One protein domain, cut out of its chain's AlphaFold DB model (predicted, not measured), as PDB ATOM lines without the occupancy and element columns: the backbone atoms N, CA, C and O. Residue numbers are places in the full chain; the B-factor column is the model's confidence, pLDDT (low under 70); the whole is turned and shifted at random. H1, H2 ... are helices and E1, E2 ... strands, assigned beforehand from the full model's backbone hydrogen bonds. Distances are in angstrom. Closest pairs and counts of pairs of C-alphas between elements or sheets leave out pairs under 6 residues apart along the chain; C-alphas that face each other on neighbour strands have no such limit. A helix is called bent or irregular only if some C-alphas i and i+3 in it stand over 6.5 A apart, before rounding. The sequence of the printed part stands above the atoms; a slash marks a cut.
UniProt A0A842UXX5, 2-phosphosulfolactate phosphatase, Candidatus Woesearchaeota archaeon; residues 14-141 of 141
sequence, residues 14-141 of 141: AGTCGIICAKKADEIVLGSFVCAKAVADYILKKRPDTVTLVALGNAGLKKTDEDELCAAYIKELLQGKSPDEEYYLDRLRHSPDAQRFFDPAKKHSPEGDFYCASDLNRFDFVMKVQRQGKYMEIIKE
ATOM      1  N   ALA A  14     -31.684  14.104   5.314       71.62
ATOM      2  CA  ALA A  14     -30.759  13.480   6.260       71.62
ATOM      3  C   ALA A  14     -31.392  13.208   7.635       71.62
ATOM      4  O   ALA A  14     -31.221  12.121   8.190       71.62
ATOM      5  N   GLY A  15     -32.164  14.164   8.162       68.94
ATOM      6  CA  GLY A  15     -32.757  14.063   9.500       68.94
ATOM      7  C   GLY A  15     -33.742  12.900   9.637       68.94
ATOM      8  O   GLY A  15     -33.703  12.163  10.622       68.94
ATOM      9  N   THR A  16     -34.585  12.671   8.625       72.69
ATOM     10  CA  THR A  16     -35.527  11.539   8.635       72.69
ATOM     11  C   THR A  16     -34.811  10.194   8.489       72.69
ATOM     12  O   THR A  16     -35.148   9.251   9.209       72.69
ATOM     13  N   CYS A  17     -33.775  10.112   7.643       70.00
ATOM     14  CA  CYS A  17     -32.924   8.924   7.528       70.00
ATOM     15  C   CYS A  17     -32.285   8.551   8.871       70.00
ATOM     16  O   CYS A  17     -32.339   7.388   9.266       70.00
ATOM     17  N   GLY A  18     -31.752   9.532   9.605       70.88
ATOM     18  CA  GLY A  18     -31.142   9.309  10.915       70.88
ATOM     19  C   GLY A  18     -32.075   8.645  11.919       70.88
ATOM     20  O   GLY A  18     -31.731   7.629  12.524       70.88
ATOM     21  N   ILE A  19     -33.295   9.170  12.028       77.06
ATOM     22  CA  ILE A  19     -34.330   8.626  12.913       77.06
ATOM     23  C   ILE A  19     -34.703   7.193  12.508       77.06
ATOM     24  O   ILE A  19     -34.825   6.311  13.358       77.06
ATOM     25  N   ILE A  20     -34.855   6.931  11.207       74.62
ATOM     26  CA  ILE A  20     -35.198   5.596  10.697       74.62
ATOM     27  C   ILE A  20     -34.068   4.590  10.974       74.62
ATOM     28  O   ILE A  20     -34.335   3.443  11.348       74.62
ATOM     29  N   CYS A  21     -32.810   5.004  10.817       75.25
ATOM     30  CA  CYS A  21     -31.638   4.168  11.077       75.25
ATOM     31  C   CYS A  21     -31.471   3.844  12.569       75.25
ATOM     32  O   CYS A  21     -31.072   2.730  12.908       75.25
ATOM     33  N   ALA A  22     -31.848   4.765  13.458       79.62
ATOM     34  CA  ALA A  22     -31.751   4.606  14.907       79.62
ATOM     35  C   ALA A  22     -32.913   3.813  15.543       79.62
ATOM     36  O   ALA A  22     -32.996   3.723  16.762       79.62
ATOM     37  N   LYS A  23     -33.782   3.162  14.753       77.81
ATOM     38  CA  LYS A  23     -34.990   2.446  15.228       77.81
ATOM     39  C   LYS A  23     -34.785   1.354  16.291       77.81
ATOM     40  O   LYS A  23     -35.769   0.812  16.783       77.81
ATOM     41  N   LYS A  24     -33.540   0.936  16.538       84.62
ATOM     42  CA  LYS A  24     -33.186  -0.069  17.554       84.62
ATOM     43  C   LYS A  24     -32.782   0.550  18.894       84.62
ATOM     44  O   LYS A  24     -32.585  -0.204  19.836       84.62
ATOM     45  N   ALA A  25     -32.604   1.868  18.961       89.81
ATOM     46  CA  ALA A  25     -32.335   2.555  20.212       89.81
ATOM     47  C   ALA A  25     -33.605   2.580  21.070       89.81
ATOM     48  O   ALA A  25     -34.699   2.790  20.542       89.81
ATOM     49  N   ASP A  26     -33.449   2.405  22.382       91.88
ATOM     50  CA  ASP A  26     -34.554   2.534  23.338       91.88
ATOM     51  C   ASP A  26     -35.123   3.959  23.345       91.88
ATOM     52  O   ASP A  26     -36.316   4.177  23.555       91.88
ATOM     53  N   GLU A  27     -34.259   4.939  23.077       93.25
ATOM     54  CA  GLU A  27     -34.605   6.347  23.027       93.25
ATOM     55  C   GLU A  27     -33.756   7.091  21.990       93.25
ATOM     56  O   GLU A  27     -32.566   6.821  21.825       93.25
ATOM     57  N   ILE A  28     -34.375   8.047  21.292       94.19
ATOM     58  CA  ILE A  28     -33.717   8.908  20.308       94.19
ATOM     59  C   ILE A  28     -33.954  10.363  20.714       94.19
ATOM     60  O   ILE A  28     -35.099  10.802  20.850       94.19
ATOM     61  N   VAL A  29     -32.863  11.111  20.858       95.00
ATOM     62  CA  VAL A  29     -32.859  12.553  21.122       95.00
ATOM     63  C   VAL A  29     -32.107  13.244  19.991       95.00
ATOM     64  O   VAL A  29     -31.073  12.751  19.540       95.00
ATOM     65  N   LEU A  30     -32.630  14.370  19.511       94.75
ATOM     66  CA  LEU A  30     -31.968  15.164  18.480       94.75
ATOM     67  C   LEU A  30     -30.910  16.074  19.112       94.75
ATOM     68  O   LEU A  30     -31.214  16.865  20.005       94.75
ATOM     69  N   GLY A  31     -29.674  15.956  18.627       94.56
ATOM     70  CA  GLY A  31     -28.546  16.795  19.024       94.56
ATOM     71  C   GLY A  31     -28.326  17.950  18.051       94.56
ATOM     72  O   GLY A  31     -28.470  17.789  16.842       94.56
ATOM     73  N   SER A  32     -27.979  19.116  18.587       96.56
ATOM     74  CA  SER A  32     -27.529  20.289  17.830       96.56
ATOM     75  C   SER A  32     -26.704  21.192  18.746       96.56
ATOM     76  O   SER A  32     -26.842  21.104  19.968       96.56
ATOM     77  N   PHE A  33     -25.893  22.084  18.181       97.69
ATOM     78  CA  PHE A  33     -25.113  23.058  18.949       97.69
ATOM     79  C   PHE A  33     -25.982  23.939  19.858       97.69
ATOM     80  O   PHE A  33     -25.646  24.145  21.023       97.69
ATOM     81  N   VAL A  34     -27.146  24.379  19.369       98.06
ATOM     82  CA  VAL A  34     -28.077  25.227  20.133       98.06
ATOM     83  C   VAL A  34     -28.698  24.532  21.350       98.06
ATOM     84  O   VAL A  34     -29.168  25.211  22.254       98.06
ATOM     85  N   CYS A  35     -28.686  23.196  21.401       98.12
ATOM     86  CA  CYS A  35     -29.243  22.389  22.494       98.12
ATOM     87  C   CYS A  35     -28.188  21.497  23.176       98.12
ATOM     88  O   CYS A  35     -28.546  20.616  23.956       98.12
ATOM     89  N   ALA A  36     -26.898  21.650  22.860       97.94
ATOM     90  CA  ALA A  36     -25.888  20.635  23.159       97.94
ATOM     91  C   ALA A  36     -25.752  20.334  24.660       97.94
ATOM     92  O   ALA A  36     -25.734  19.166  25.055       97.94
ATOM     93  N   LYS A  37     -25.725  21.372  25.500       97.81
ATOM     94  CA  LYS A  37     -25.690  21.233  26.959       97.81
ATOM     95  C   LYS A  37     -26.958  20.600  27.518       97.81
ATOM     96  O   LYS A  37     -26.850  19.660  28.296       97.81
ATOM     97  N   ALA A  38     -28.138  21.032  27.070       98.19
ATOM     98  CA  ALA A  38     -29.406  20.436  27.493       98.19
ATOM     99  C   ALA A  38     -29.461  18.933  27.165       98.19
ATOM    100  O   ALA A  38     -29.861  18.119  27.997       98.19
ATOM    101  N   VAL A  39     -28.982  18.550  25.978       98.25
ATOM    102  CA  VAL A  39     -28.869  17.146  25.560       98.25
ATOM    103  C   VAL A  39     -27.880  16.377  26.438       98.25
ATOM    104  O   VAL A  39     -28.198  15.274  26.883       98.25
ATOM    105  N   ALA A  40     -26.701  16.936  26.717       98.25
ATOM    106  CA  ALA A  40     -25.713  16.286  27.573       98.25
ATOM    107  C   ALA A  40     -26.235  16.093  29.006       98.25
ATOM    108  O   ALA A  40     -26.170  14.982  29.535       98.25
ATOM    109  N   ASP A  41     -26.822  17.132  29.601       97.88
ATOM    110  CA  ASP A  41     -27.402  17.098  30.947       97.88
ATOM    111  C   ASP A  41     -28.537  16.069  31.039       97.88
ATOM    112  O   ASP A  41     -28.615  15.293  31.999       97.88
ATOM    113  N   TYR A  42     -29.390  15.998  30.011       97.88
ATOM    114  CA  TYR A  42     -30.453  15.001  29.912       97.88
ATOM    115  C   TYR A  42     -29.907  13.568  29.915       97.88
ATOM    116  O   TYR A  42     -30.352  12.727  30.702       97.88
ATOM    117  N   ILE A  43     -28.907  13.291  29.073       97.50
ATOM    118  CA  ILE A  43     -28.277  11.968  28.974       97.50
ATOM    119  C   ILE A  43     -27.591  11.596  30.296       97.50
ATOM    120  O   ILE A  43     -27.789  10.487  30.800       97.50
ATOM    121  N   LEU A  44     -26.834  12.522  30.895       97.31
ATOM    122  CA  LEU A  44     -26.148  12.309  32.174       97.31
ATOM    123  C   LEU A  44     -27.133  12.010  33.307       97.31
ATOM    124  O   LEU A  44     -26.878  11.124  34.122       97.31
ATOM    125  N   LYS A  45     -28.281  12.694  33.339       97.00
ATOM    126  CA  LYS A  45     -29.345  12.446  34.320       97.00
ATOM    127  C   LYS A  45     -30.006  11.080  34.130       97.00
ATOM    128  O   LYS A  45     -30.331  10.423  35.117       97.00
ATOM    129  N   LYS A  46     -30.213  10.649  32.881       96.25
ATOM    130  CA  LYS A  46     -30.810   9.342  32.554       96.25
ATOM    131  C   LYS A  46     -29.881   8.166  32.841       96.25
ATOM    132  O   LYS A  46     -30.384   7.088  33.133       96.25
ATOM    133  N   ARG A  47     -28.560   8.375  32.780       96.19
ATOM    134  CA  ARG A  47     -27.527   7.347  32.997       96.19
ATOM    135  C   ARG A  47     -27.767   6.061  32.180       96.19
ATOM    136  O   ARG A  47     -27.833   4.986  32.773       96.19
ATOM    137  N   PRO A  48     -27.917   6.144  30.845       96.44
ATOM    138  CA  PRO A  48     -28.050   4.947  30.021       96.44
ATOM    139  C   PRO A  48     -26.750   4.131  30.021       96.44
ATOM    140  O   PRO A  48     -25.657   4.694  30.099       96.44
ATOM    141  N   ASP A  49     -26.864   2.813  29.850       96.06
ATOM    142  CA  ASP A  49     -25.704   1.914  29.768       96.06
ATOM    143  C   ASP A  49     -24.840   2.182  28.527       96.06
ATOM    144  O   ASP A  49     -23.640   1.911  28.509       96.06
ATOM    145  N   THR A  50     -25.442   2.691  27.450       95.56
ATOM    146  CA  THR A  50     -24.754   2.998  26.193       95.56
ATOM    147  C   THR A  50     -25.321   4.263  25.568       95.56
ATOM    148  O   THR A  50     -26.532   4.418  25.430       95.56
ATOM    149  N   VAL A  51     -24.428   5.153  25.131       96.56
ATOM    150  CA  VAL A  51     -24.764   6.356  24.360       96.56
ATOM    151  C   VAL A  51     -24.096   6.252  22.998       96.56
ATOM    152  O   VAL A  51     -22.884   6.065  22.912       96.56
ATOM    153  N   THR A  52     -24.879   6.399  21.931       95.12
ATOM    154  CA  THR A  52     -24.362   6.489  20.560       95.12
ATOM    155  C   THR A  52     -24.632   7.884  20.018       95.12
ATOM    156  O   THR A  52     -25.787   8.273  19.863       95.12
ATOM    157  N   LEU A  53     -23.572   8.634  19.714       94.62
ATOM    158  CA  LEU A  53     -23.676   9.916  19.021       94.62
ATOM    159  C   LEU A  53     -23.601   9.666  17.515       94.62
ATOM    160  O   LEU A  53     -22.593   9.168  17.015       94.62
ATOM    161  N   VAL A  54     -24.681   9.983  16.803       91.94
ATOM    162  CA  VAL A  54     -24.791   9.757  15.359       91.94
ATOM    163  C   VAL A  54     -24.606  11.087  14.631       91.94
ATOM    164  O   VAL A  54     -25.556  11.851  14.489       91.94
ATOM    165  N   ALA A  55     -23.385  11.349  14.159       91.75
ATOM    166  CA  ALA A  55     -23.115  12.415  13.195       91.75
ATOM    167  C   ALA A  55     -23.661  11.976  11.828       91.75
ATOM    168  O   ALA A  55     -23.113  11.066  11.201       91.75
ATOM    169  N   LEU A  56     -24.794  12.542  11.403       85.00
ATOM    170  CA  LEU A  56     -25.526  12.058  10.230       85.00
ATOM    171  C   LEU A  56     -24.796  12.359   8.927       85.00
ATOM    172  O   LEU A  56     -24.907  11.593   7.969       85.00
ATOM    173  N   GLY A  57     -24.060  13.460   8.877       85.25
ATOM    174  CA  GLY A  57     -23.461  13.956   7.659       85.25
ATOM    175  C   GLY A  57     -24.508  14.230   6.579       85.25
ATOM    176  O   GLY A  57     -25.690  14.472   6.835       85.25
ATOM    177  N   ASN A  58     -24.098  14.103   5.320       79.75
ATOM    178  CA  ASN A  58     -25.009  14.173   4.184       79.75
ATOM    179  C   ASN A  58     -25.804  12.861   4.047       79.75
ATOM    180  O   ASN A  58     -25.480  12.007   3.221       79.75
ATOM    181  N   ALA A  59     -26.809  12.682   4.909       72.50
ATOM    182  CA  ALA A  59     -27.695  11.514   4.953       72.50
ATOM    183  C   ALA A  59     -26.959  10.163   5.079       72.50
ATOM    184  O   ALA A  59     -27.358   9.167   4.479       72.50
ATOM    185  N   GLY A  60     -25.860  10.131   5.835       70.06
ATOM    186  CA  GLY A  60     -25.025   8.947   6.047       70.06
ATOM    187  C   GLY A  60     -24.096   8.600   4.882       70.06
ATOM    188  O   GLY A  60     -23.355   7.626   4.974       70.06
ATOM    189  N   LEU A  61     -24.108   9.376   3.791       75.69
ATOM    190  CA  LEU A  61     -23.281   9.117   2.604       75.69
ATOM    191  C   LEU A  61     -21.881   9.720   2.720       75.69
ATOM    192  O   LEU A  61     -20.913   9.169   2.200       75.69
ATOM    193  N   LYS A  62     -21.774  10.871   3.383       83.25
ATOM    194  CA  LYS A  62     -20.518  11.596   3.571       83.25
ATOM    195  C   LYS A  62     -20.540  12.280   4.928       83.25
ATOM    196  O   LYS A  62     -21.536  12.912   5.262       83.25
ATOM    197  N   LYS A  63     -19.434  12.191   5.664       87.31
ATOM    198  CA  LYS A  63     -19.211  13.000   6.867       87.31
ATOM    199  C   LYS A  63     -19.276  14.490   6.518       87.31
ATOM    200  O   LYS A  63     -18.810  14.881   5.444       87.31
ATOM    201  N   THR A  64     -19.831  15.281   7.423       89.75
ATOM    202  CA  THR A  64     -19.791  16.746   7.377       89.75
ATOM    203  C   THR A  64     -19.059  17.244   8.610       89.75
ATOM    204  O   THR A  64     -19.159  16.644   9.685       89.75
ATOM    205  N   ASP A  65     -18.301  18.325   8.454       91.31
ATOM    206  CA  ASP A  65     -17.516  18.866   9.567       91.31
ATOM    207  C   ASP A  65     -18.431  19.382  10.687       91.31
ATOM    208  O   ASP A  65     -18.132  19.199  11.863       91.31
ATOM    209  N   GLU A  66     -19.580  19.961  10.323       92.06
ATOM    210  CA  GLU A  66     -20.578  20.488  11.262       92.06
ATOM    211  C   GLU A  66     -21.134  19.413  12.215       92.06
ATOM    212  O   GLU A  66     -21.167  19.626  13.430       92.06
ATOM    213  N   ASP A  67     -21.482  18.229  11.700       93.38
ATOM    214  CA  ASP A  67     -22.041  17.145  12.515       93.38
ATOM    215  C   ASP A  67     -20.975  16.474  13.388       93.38
ATOM    216  O   ASP A  67     -21.234  16.140  14.546       93.38
ATOM    217  N   GLU A  68     -19.768  16.276  12.852       94.94
ATOM    218  CA  GLU A  68     -18.655  15.682  13.600       94.94
ATOM    219  C   GLU A  68     -18.201  16.610  14.737       94.94
ATOM    220  O   GLU A  68     -17.972  16.143  15.855       94.94
ATOM    221  N   LEU A  69     -18.138  17.926  14.493       96.50
ATOM    222  CA  LEU A  69     -17.848  18.922  15.529       96.50
ATOM    223  C   LEU A  69     -18.950  18.954  16.593       96.50
ATOM    224  O   LEU A  69     -18.638  18.949  17.782       96.50
ATOM    225  N   CYS A  70     -20.229  18.922  16.206       97.00
ATOM    226  CA  CYS A  70     -21.330  18.890  17.173       97.00
ATOM    227  C   CYS A  70     -21.294  17.617  18.036       97.00
ATOM    228  O   CYS A  70     -21.487  17.675  19.253       97.00
ATOM    229  N   ALA A  71     -21.020  16.459  17.428       97.19
ATOM    230  CA  ALA A  71     -20.888  15.200  18.152       97.19
ATOM    231  C   ALA A  71     -19.681  15.216  19.105       97.19
ATOM    232  O   ALA A  71     -19.790  14.744  20.238       97.19
ATOM    233  N   ALA A  72     -18.544  15.780  18.686       97.50
ATOM    234  CA  ALA A  72     -17.371  15.944  19.540       97.50
ATOM    235  C   ALA A  72     -17.652  16.873  20.734       97.50
ATOM    236  O   ALA A  72     -17.342  16.508  21.869       97.50
ATOM    237  N   TYR A  73     -18.336  17.997  20.501       98.31
ATOM    238  CA  TYR A  73     -18.731  18.940  21.547       98.31
ATOM    239  C   TYR A  73     -19.624  18.271  22.606       98.31
ATOM    240  O   TYR A  73     -19.325  18.309  23.801       98.31
ATOM    241  N   ILE A  74     -20.681  17.566  22.179       98.38
ATOM    242  CA  ILE A  74     -21.570  16.825  23.090       98.38
ATOM    243  C   ILE A  74     -20.798  15.722  23.825       98.38
ATOM    244  O   ILE A  74     -20.989  15.527  25.023       98.38
ATOM    245  N   LYS A  75     -19.896  15.007  23.144       98.31
ATOM    246  CA  LYS A  75     -19.061  13.976  23.775       98.31
ATOM    247  C   LYS A  75     -18.209  14.547  24.905       98.31
ATOM    248  O   LYS A  75     -18.084  13.897  25.939       98.31
ATOM    249  N   GLU A  76     -17.608  15.718  24.722       98.31
ATOM    250  CA  GLU A  76     -16.822  16.366  25.773       98.31
ATOM    251  C   GLU A  76     -17.679  16.728  26.988       98.31
ATOM    252  O   GLU A  76     -17.292  16.412  28.116       98.31
ATOM    253  N   LEU A  77     -18.878  17.275  26.766       98.12
ATOM    254  CA  LEU A  77     -19.841  17.540  27.839       98.12
ATOM    255  C   LEU A  77     -20.219  16.258  28.598       98.12
ATOM    256  O   LEU A  77     -20.186  16.229  29.826       98.12
ATOM    257  N   LEU A  78     -20.497  15.162  27.882       97.94
ATOM    258  CA  LEU A  78     -20.797  13.855  28.485       97.94
ATOM    259  C   LEU A  78     -19.622  13.273  29.287       97.94
ATOM    260  O   LEU A  78     -19.826  12.452  30.178       97.94
ATOM    261  N   GLN A  79     -18.391  13.688  28.986       96.94
ATOM    262  CA  GLN A  79     -17.189  13.317  29.738       96.94
ATOM    263  C   GLN A  79     -16.938  14.225  30.953       96.94
ATOM    264  O   GLN A  79     -15.909  14.075  31.610       96.94
ATOM    265  N   GLY A  80     -17.846  15.162  31.249       95.50
ATOM    266  CA  GLY A  80     -17.698  16.129  32.335       95.50
ATOM    267  C   GLY A  80     -16.643  17.202  32.059       95.50
ATOM    268  O   GLY A  80     -16.142  17.817  32.998       95.50
ATOM    269  N   LYS A  81     -16.267  17.404  30.791       97.06
ATOM    270  CA  LYS A  81     -15.340  18.465  30.385       97.06
ATOM    271  C   LYS A  81     -16.092  19.772  30.155       97.06
ATOM    272  O   LYS A  81     -17.312  19.796  30.011       97.06
ATOM    273  N   SER A  82     -15.331  20.857  30.076       95.75
ATOM    274  CA  SER A  82     -15.804  22.159  29.612       95.75
ATOM    275  C   SER A  82     -15.202  22.407  28.226       95.75
ATOM    276  O   SER A  82     -14.015  22.734  28.164       95.75
ATOM    277  N   PRO A  83     -15.957  22.173  27.134       95.69
ATOM    278  CA  PRO A  83     -15.454  22.389  25.785       95.69
ATOM    279  C   PRO A  83     -15.070  23.857  25.578       95.69
ATOM    280  O   PRO A  83     -15.758  24.752  26.068       95.69
ATOM    281  N   ASP A  84     -14.001  24.096  24.828       96.94
ATOM    282  CA  ASP A  84     -13.616  25.441  24.402       96.94
ATOM    283  C   ASP A  84     -14.561  25.915  23.287       96.94
ATOM    284  O   ASP A  84     -14.444  25.527  22.125       96.94
ATOM    285  N   GLU A  85     -15.550  26.723  23.657       95.94
ATOM    286  CA  GLU A  85     -16.571  27.228  22.741       95.94
ATOM    287  C   GLU A  85     -15.983  28.044  21.582       95.94
ATOM    288  O   GLU A  85     -16.428  27.886  20.442       95.94
ATOM    289  N   GLU A  86     -14.947  28.850  21.835       96.81
ATOM    290  CA  GLU A  86     -14.283  29.643  20.797       96.81
ATOM    291  C   GLU A  86     -13.591  28.734  19.781       96.81
ATOM    292  O   GLU A  86     -13.731  28.940  18.573       96.81
ATOM    293  N   TYR A  87     -12.925  27.675  20.253       95.81
ATOM    294  CA  TYR A  87     -12.321  26.668  19.382       95.81
ATOM    295  C   TYR A  87     -13.353  26.020  18.447       95.81
ATOM    296  O   TYR A  87     -13.119  25.912  17.240       95.81
ATOM    297  N   TYR A  88     -14.503  25.590  18.974       96.69
ATOM    298  CA  TYR A  88     -15.530  24.934  18.159       96.69
ATOM    299  C   TYR A  88     -16.150  25.891  17.135       96.69
ATOM    300  O   TYR A  88     -16.346  25.499  15.981       96.69
ATOM    301  N   LEU A  89     -16.413  27.141  17.523       96.00
ATOM    302  CA  LEU A  89     -16.949  28.163  16.624       96.00
ATOM    303  C   LEU A  89     -15.965  28.527  15.511       96.00
ATOM    304  O   LEU A  89     -16.364  28.598  14.345       96.00
ATOM    305  N   ASP A  90     -14.686  28.704  15.842       96.56
ATOM    306  CA  ASP A  90     -13.639  28.993  14.862       96.56
ATOM    307  C   ASP A  90     -13.499  27.852  13.844       96.56
ATOM    308  O   ASP A  90     -13.527  28.074  12.629       96.56
ATOM    309  N   ARG A  91     -13.449  26.606  14.330       96.25
ATOM    310  CA  ARG A  91     -13.382  25.407  13.482       96.25
ATOM    311  C   ARG A  91     -14.599  25.275  12.577       96.25
ATOM    312  O   ARG A  91     -14.441  24.957  11.399       96.25
ATOM    313  N   LEU A  92     -15.795  25.525  13.109       95.44
ATOM    314  CA  LEU A  92     -17.031  25.465  12.337       95.44
ATOM    315  C   LEU A  92     -17.028  26.525  11.232       95.44
ATOM    316  O   LEU A  92     -17.301  26.197  10.078       95.44
ATOM    317  N   ARG A  93     -16.649  27.770  11.551       95.38
ATOM    318  CA  ARG A  93     -16.605  28.891  10.599       95.38
ATOM    319  C   ARG A  93     -15.642  28.652   9.440       95.38
ATOM    320  O   ARG A  93     -15.952  29.003   8.303       95.38
ATOM    321  N   HIS A  94     -14.497  28.038   9.720       95.06
ATOM    322  CA  HIS A  94     -13.474  27.733   8.719       95.06
ATOM    323  C   HIS A  94     -13.661  26.372   8.034       95.06
ATOM    324  O   HIS A  94     -12.849  25.992   7.188       95.06
ATOM    325  N   SER A  95     -14.728  25.633   8.356       92.75
ATOM    326  CA  SER A  95     -15.025  24.376   7.673       92.75
ATOM    327  C   SER A  95     -15.430  24.615   6.206       92.75
ATOM    328  O   SER A  95     -16.122  25.598   5.902       92.75
ATOM    329  N   PRO A  96     -15.034  23.726   5.275       90.25
ATOM    330  CA  PRO A  96     -15.500  23.731   3.891       90.25
ATOM    331  C   PRO A  96     -17.024  23.779   3.757       90.25
ATOM    332  O   PRO A  96     -17.548  24.511   2.919       90.25
ATOM    333  N   ASP A  97     -17.733  23.027   4.601       87.06
ATOM    334  CA  ASP A  97     -19.190  22.945   4.569       87.06
ATOM    335  C   ASP A  97     -19.846  24.272   4.986       87.06
ATOM    336  O   ASP A  97     -20.874  24.635   4.407       87.06
ATOM    337  N   ALA A  98     -19.241  25.037   5.906       92.19
ATOM    338  CA  ALA A  98     -19.748  26.340   6.332       92.19
ATOM    339  C   ALA A  98     -19.554  27.453   5.293       92.19
ATOM    340  O   ALA A  98     -20.317  28.421   5.295       92.19
ATOM    341  N   GLN A  99     -18.604  27.314   4.357       93.44
ATOM    342  CA  GLN A  99     -18.355  28.339   3.330       93.44
ATOM    343  C   GLN A  99     -19.596  28.639   2.480       93.44
ATOM    344  O   GLN A  99     -19.752  29.751   1.982       93.44
ATOM    345  N   ARG A 100     -20.527  27.678   2.369       92.88
ATOM    346  CA  ARG A 100     -21.809  27.875   1.676       92.88
ATOM    347  C   ARG A 100     -22.654  29.003   2.273       92.88
ATOM    348  O   ARG A 100     -23.413  29.606   1.527       92.88
ATOM    349  N   PHE A 101     -22.530  29.279   3.574       95.12
ATOM    350  CA  PHE A 101     -23.287  30.335   4.254       95.12
ATOM    351  C   PHE A 101     -22.725  31.739   3.996       95.12
ATOM    352  O   PHE A 101     -23.443  32.724   4.137       95.12
ATOM    353  N   PHE A 102     -21.454  31.828   3.592       94.88
ATOM    354  CA  PHE A 102     -20.756  33.086   3.316       94.88
ATOM    355  C   PHE A 102     -20.632  33.382   1.812       94.88
ATOM    356  O   PHE A 102     -20.017  34.373   1.428       94.88
ATOM    357  N   ASP A 103     -21.216  32.537   0.953       94.06
ATOM    358  CA  ASP A 103     -21.274  32.730  -0.497       94.06
ATOM    359  C   ASP A 103     -22.600  33.416  -0.894       94.06
ATOM    360  O   ASP A 103     -23.657  32.775  -0.863       94.06
ATOM    361  N   PRO A 104     -22.583  34.687  -1.350       91.56
ATOM    362  CA  PRO A 104     -23.793  35.403  -1.764       91.56
ATOM    363  C   PRO A 104     -24.560  34.736  -2.918       91.56
ATOM    364  O   PRO A 104     -25.748  35.014  -3.114       91.56
ATOM    365  N   ALA A 105     -23.920  33.854  -3.696       94.69
ATOM    366  CA  ALA A 105     -24.588  33.089  -4.746       94.69
ATOM    367  C   ALA A 105     -25.472  31.957  -4.184       94.69
ATOM    368  O   ALA A 105     -26.409  31.505  -4.856       94.69
ATOM    369  N   LYS A 106     -25.234  31.505  -2.946       92.69
ATOM    370  CA  LYS A 106     -25.966  30.414  -2.285       92.69
ATOM    371  C   LYS A 106     -27.185  30.936  -1.526       92.69
ATOM    372  O   LYS A 106     -27.279  30.859  -0.309       92.69
ATOM    373  N   LYS A 107     -28.208  31.370  -2.264       90.50
ATOM    374  CA  LYS A 107     -29.459  31.916  -1.686       90.50
ATOM    375  C   LYS A 107     -30.207  30.990  -0.707       90.50
ATOM    376  O   LYS A 107     -31.055  31.468   0.034       90.50
ATOM    377  N   HIS A 108     -29.940  29.683  -0.733       90.62
ATOM    378  CA  HIS A 108     -30.538  28.681   0.164       90.62
ATOM    379  C   HIS A 108     -29.714  28.438   1.440       90.62
ATOM    380  O   HIS A 108     -30.049  27.558   2.226       90.62
ATOM    381  N   SER A 109     -28.617  29.167   1.619       92.19
ATOM    382  CA  SER A 109     -27.762  29.126   2.802       92.19
ATOM    383  C   SER A 109     -27.436  30.564   3.200       92.19
ATOM    384  O   SER A 109     -26.318  31.019   2.988       92.19
ATOM    385  N   PRO A 110     -28.423  31.334   3.688       94.88
ATOM    386  CA  PRO A 110     -28.168  32.694   4.137       94.88
ATOM    387  C   PRO A 110     -27.201  32.686   5.326       94.88
ATOM    388  O   PRO A 110     -27.290  31.827   6.198       94.88
ATOM    389  N   GLU A 111     -26.329  33.689   5.405       95.81
ATOM    390  CA  GLU A 111     -25.334  33.811   6.481       95.81
ATOM    391  C   GLU A 111     -25.962  33.747   7.886       95.81
ATOM    392  O   GLU A 111     -25.399  33.166   8.810       95.81
ATOM    393  N   GLY A 112     -27.177  34.283   8.037       96.00
ATOM    394  CA  GLY A 112     -27.932  34.236   9.290       96.00
ATOM    395  C   GLY A 112     -28.189  32.820   9.818       96.00
ATOM    396  O   GLY A 112     -28.225  32.639  11.035       96.00
ATOM    397  N   ASP A 113     -28.316  31.819   8.941       95.12
ATOM    398  CA  ASP A 113     -28.542  30.429   9.351       95.12
ATOM    399  C   ASP A 113     -27.311  29.847  10.049       95.12
ATOM    400  O   ASP A 113     -27.469  29.091  11.008       95.12
ATOM    401  N   PHE A 114     -26.097  30.240   9.636       96.25
ATOM    402  CA  PHE A 114     -24.865  29.848  10.322       96.25
ATOM    403  C   PHE A 114     -24.900  30.321  11.775       96.25
ATOM    404  O   PHE A 114     -24.777  29.506  12.684       96.25
ATOM    405  N   TYR A 115     -25.158  31.614  11.994       96.81
ATOM    406  CA  TYR A 115     -25.187  32.187  13.342       96.81
ATOM    407  C   TYR A 115     -26.320  31.614  14.194       96.81
ATOM    408  O   TYR A 115     -26.132  31.398  15.386       96.81
ATOM    409  N   CYS A 116     -27.486  31.334  13.603       96.56
ATOM    410  CA  CYS A 116     -28.583  30.692  14.327       96.56
ATOM    411  C   CYS A 116     -28.237  29.256  14.736       96.56
ATOM    412  O   CYS A 116     -28.571  28.849  15.845       96.56
ATOM    413  N   ALA A 117     -27.594  28.486  13.855       95.69
ATOM    414  CA  ALA A 117     -27.236  27.096  14.121       95.69
ATOM    415  C   ALA A 117     -26.028  26.960  15.059       95.69
ATOM    416  O   ALA A 117     -25.922  25.953  15.757       95.69
ATOM    417  N   SER A 118     -25.137  27.955  15.087       96.12
ATOM    418  CA  SER A 118     -23.936  27.976  15.923       96.12
ATOM    419  C   SER A 118     -24.112  28.718  17.251       96.12
ATOM    420  O   SER A 118     -23.132  28.887  17.967       96.12
ATOM    421  N   ASP A 119     -25.314  29.196  17.586       97.25
ATOM    422  CA  ASP A 119     -25.598  29.878  18.857       97.25
ATOM    423  C   ASP A 119     -25.590  28.858  20.010       97.25
ATOM    424  O   ASP A 119     -26.616  28.266  20.362       97.25
ATOM    425  N   LEU A 120     -24.388  28.551  20.505       97.00
ATOM    426  CA  LEU A 120     -24.133  27.435  21.411       97.00
ATOM    427  C   LEU A 120     -25.032  27.508  22.644       97.00
ATOM    428  O   LEU A 120     -25.083  28.516  23.343       97.00
ATOM    429  N   ASN A 121     -25.708  26.397  22.940       96.88
ATOM    430  CA  ASN A 121     -26.519  26.236  24.148       96.88
ATOM    431  C   ASN A 121     -27.624  27.295  24.331       96.88
ATOM    432  O   ASN A 121     -28.077  27.523  25.454       96.88
ATOM    433  N   ARG A 122     -28.084  27.922  23.241       97.81
ATOM    434  CA  ARG A 122     -29.180  28.902  23.249       97.81
ATOM    435  C   ARG A 122     -30.468  28.372  23.886       97.81
ATOM    436  O   ARG A 122     -31.241  29.148  24.449       97.81
ATOM    437  N   PHE A 123     -30.734  27.077  23.749       97.81
ATOM    438  CA  PHE A 123     -31.956  26.433  24.208       97.81
ATOM    439  C   PHE A 123     -31.677  25.380  25.282       97.81
ATOM    440  O   PHE A 123     -30.745  24.583  25.186       97.81
ATOM    441  N   ASP A 124     -32.554  25.349  26.279       97.00
ATOM    442  CA  ASP A 124     -32.466  24.548  27.501       97.00
ATOM    443  C   ASP A 124     -33.367  23.301  27.491       97.00
ATOM    444  O   ASP A 124     -33.601  22.692  28.531       97.00
ATOM    445  N   PHE A 125     -33.867  22.911  26.318       96.94
ATOM    446  CA  PHE A 125     -34.765  21.772  26.139       96.94
ATOM    447  C   PHE A 125     -34.152  20.687  25.257       96.94
ATOM    448  O   PHE A 125     -33.245  20.946  24.459       96.94
ATOM    449  N   VAL A 126     -34.711  19.482  25.340       96.88
ATOM    450  CA  VAL A 126     -34.367  18.374  24.446       96.88
ATOM    451  C   VAL A 126     -35.507  18.058  23.490       96.88
ATOM    452  O   VAL A 126     -36.684  18.240  23.787       96.88
ATOM    453  N   MET A 127     -35.149  17.588  22.298       95.44
ATOM    454  CA  MET A 127     -36.106  17.134  21.292       95.44
ATOM    455  C   MET A 127     -36.090  15.613  21.242       95.44
ATOM    456  O   MET A 127     -35.174  15.012  20.677       95.44
ATOM    457  N   LYS A 128     -37.104  14.993  21.838       94.88
ATOM    458  CA  LYS A 128     -37.258  13.541  21.886       94.88
ATOM    459  C   LYS A 128     -38.094  13.052  20.717       94.88
ATOM    460  O   LYS A 128     -39.149  13.609  20.423       94.88
ATOM    461  N   VAL A 129     -37.646  11.977  20.080       92.81
ATOM    462  CA  VAL A 129     -38.394  11.342  18.997       92.81
ATOM    463  C   VAL A 129     -39.280  10.235  19.558       92.81
ATOM    464  O   VAL A 129     -38.815   9.353  20.279       92.81
ATOM    465  N   GLN A 130     -40.558  10.263  19.193       90.56
ATOM    466  CA  GLN A 130     -41.540   9.236  19.513       90.56
ATOM    467  C   GLN A 130     -42.188   8.713  18.236       90.56
ATOM    468  O   GLN A 130     -42.398   9.441  17.267       90.56
ATOM    469  N   ARG A 131     -42.526   7.424  18.218       84.25
ATOM    470  CA  ARG A 131     -43.219   6.827  17.078       84.25
ATOM    471  C   ARG A 131     -44.728   6.906  17.285       84.25
ATOM    472  O   ARG A 131     -45.252   6.252  18.179       84.25
ATOM    473  N   GLN A 132     -45.417   7.615  16.395       83.50
ATOM    474  CA  GLN A 132     -46.879   7.695  16.352       83.50
ATOM    475  C   GLN A 132     -47.399   7.021  15.081       83.50
ATOM    476  O   GLN A 132     -47.505   7.620  14.006       83.50
ATOM    477  N   GLY A 133     -47.686   5.722  15.182       83.19
ATOM    478  CA  GLY A 133     -48.113   4.909  14.045       83.19
ATOM    479  C   GLY A 133     -47.072   4.893  12.915       83.19
ATOM    480  O   GLY A 133     -46.012   4.267  13.038       83.19
ATOM    481  N   LYS A 134     -47.395   5.562  11.799       80.50
ATOM    482  CA  LYS A 134     -46.520   5.689  10.617       80.50
ATOM    483  C   LYS A 134     -45.639   6.943  10.619       80.50
ATOM    484  O   LYS A 134     -44.820   7.091   9.718       80.50
ATOM    485  N   TYR A 135     -45.823   7.833  11.589       82.50
ATOM    486  CA  TYR A 135     -45.091   9.089  11.700       82.50
ATOM    487  C   TYR A 135     -44.091   9.040  12.854       82.50
ATOM    488  O   TYR A 135     -44.257   8.284  13.815       82.50
ATOM    489  N   MET A 136     -43.059   9.869  12.740       86.12
ATOM    490  CA  MET A 136     -42.149  10.183  13.834       86.12
ATOM    491  C   MET A 136     -42.528  11.566  14.352       86.12
ATOM    492  O   MET A 136     -42.526  12.533  13.593       86.12
ATOM    493  N   GLU A 137     -42.906  11.633  15.618       90.69
ATOM    494  CA  GLU A 137     -43.243  12.860  16.325       90.69
ATOM    495  C   GLU A 137     -42.018  13.329  17.111       90.69
ATOM    496  O   GLU A 137     -41.311  12.519  17.708       90.69
ATOM    497  N   ILE A 138     -41.751  14.634  17.090       91.75
ATOM    498  CA  ILE A 138     -40.676  15.247  17.870       91.75
ATOM    499  C   ILE A 138     -41.335  16.078  18.961       91.75
ATOM    500  O   ILE A 138     -42.100  16.995  18.663       91.75
ATOM    501  N   ILE A 139     -41.031  15.755  20.214       92.62
ATOM    502  CA  ILE A 139     -41.587  16.416  21.390       92.62
ATOM    503  C   ILE A 139     -40.473  17.176  22.096       92.62
ATOM    504  O   ILE A 139     -39.378  16.651  22.297       92.62
ATOM    505  N   LYS A 140     -40.768  18.426  22.451       91.56
ATOM    506  CA  LYS A 140     -39.926  19.243  23.317       91.56
ATOM    507  C   LYS A 140     -40.140  18.807  24.773       91.56
ATOM    508  O   LYS A 140     -41.278  18.852  25.237       91.56
ATOM    509  N   GLU A 141     -39.065  18.423  25.457       86.88
ATOM    510  CA  GLU A 141     -39.021  18.084  26.892       86.88
ATOM    511  C   GLU A 141     -38.071  19.021  27.646       86.88
ATOM    512  O   GLU A 141     -36.989  19.340  27.094       86.88
TER     513      GLU A 141
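What this domain is: This is residues 14 to 141 of the 141 residues of the protein "2-phosphosulfolactate phosphatase" of Candidatus Woesearchaeota archaeon (UniProt A0A842UXX5). H2 and H3 pack together in the middle, with a small sheet of three strands packed on H2 on one side and H4 packed on H3 on the other. H1 covers part of the sheet, and H5 and H6 pack together at the far end. The 128 printed residues, with six named helices and three named strands in the order H1 E1 H2 H3 H4 H5 H6 E2 E3, are of mixed class. The antiparallel sheet runs E1 E2 E3; the whole is compact, radius of gyration of the C-alphas 15.1 A, spanning 42 by 37 by 24 A.

How they stand to each other: H1, residues 14 to 21, is on the sheet of E1, residues 28 to 30, E2, residues 127 to 132, and E3, residues 135 to 140, at a height over the sheet of 8.4 A; its C-alpha closest to E1 is Ile 19, 7.4 A from that of Ile 28. N 30 and O 127, between E1 and E2, are within hydrogen-bond range at 2.9 A, and N 130 and O 137, in the hairpin E2 and E3, at 2.8 A. H2, residues 33 to 46, is on one face of the sheet, making two layers, helix and strands. H2 touches H3, residues 65 to 78, closest C-alphas Ala 40 and Leu 78, 5.6 A. H3 and H4, residues 85 to 93, form a hairpin, closest C-alphas Glu 66 and Leu 92, 6.2 A, at a shallow tilt of 15 degrees. H5, residues 98 to 101, touches H6, residues 111 to 117, closest C-alphas Phe 101 and Glu 111, 4.6 A. Every O i to N i+4 pair is within hydrogen-bond range in H1, H3 and H4, against 8 of 10 in H2 and 2 of 3 in H6; H5 is too short for one.

Where its parts are: H1 begins at C-alpha 14, (-30.759, 13.480, 6.260). H2 is 20.1 A long and irregular, C-alphas 34 and 37 being 8.3 A apart; H3 is 19.8 A, E2 15.2 A and E3 16.3 A, ending at C-alpha 140, (-39.926, 19.243, 23.317).

The domain as a whole: The C-alphas farthest apart, Asp 49 and Ala 105, are 46.5 A apart. The printed part has no cut; the link from H2 to H3 is long, 18 residues. Residue 15 has a pLDDT under 70.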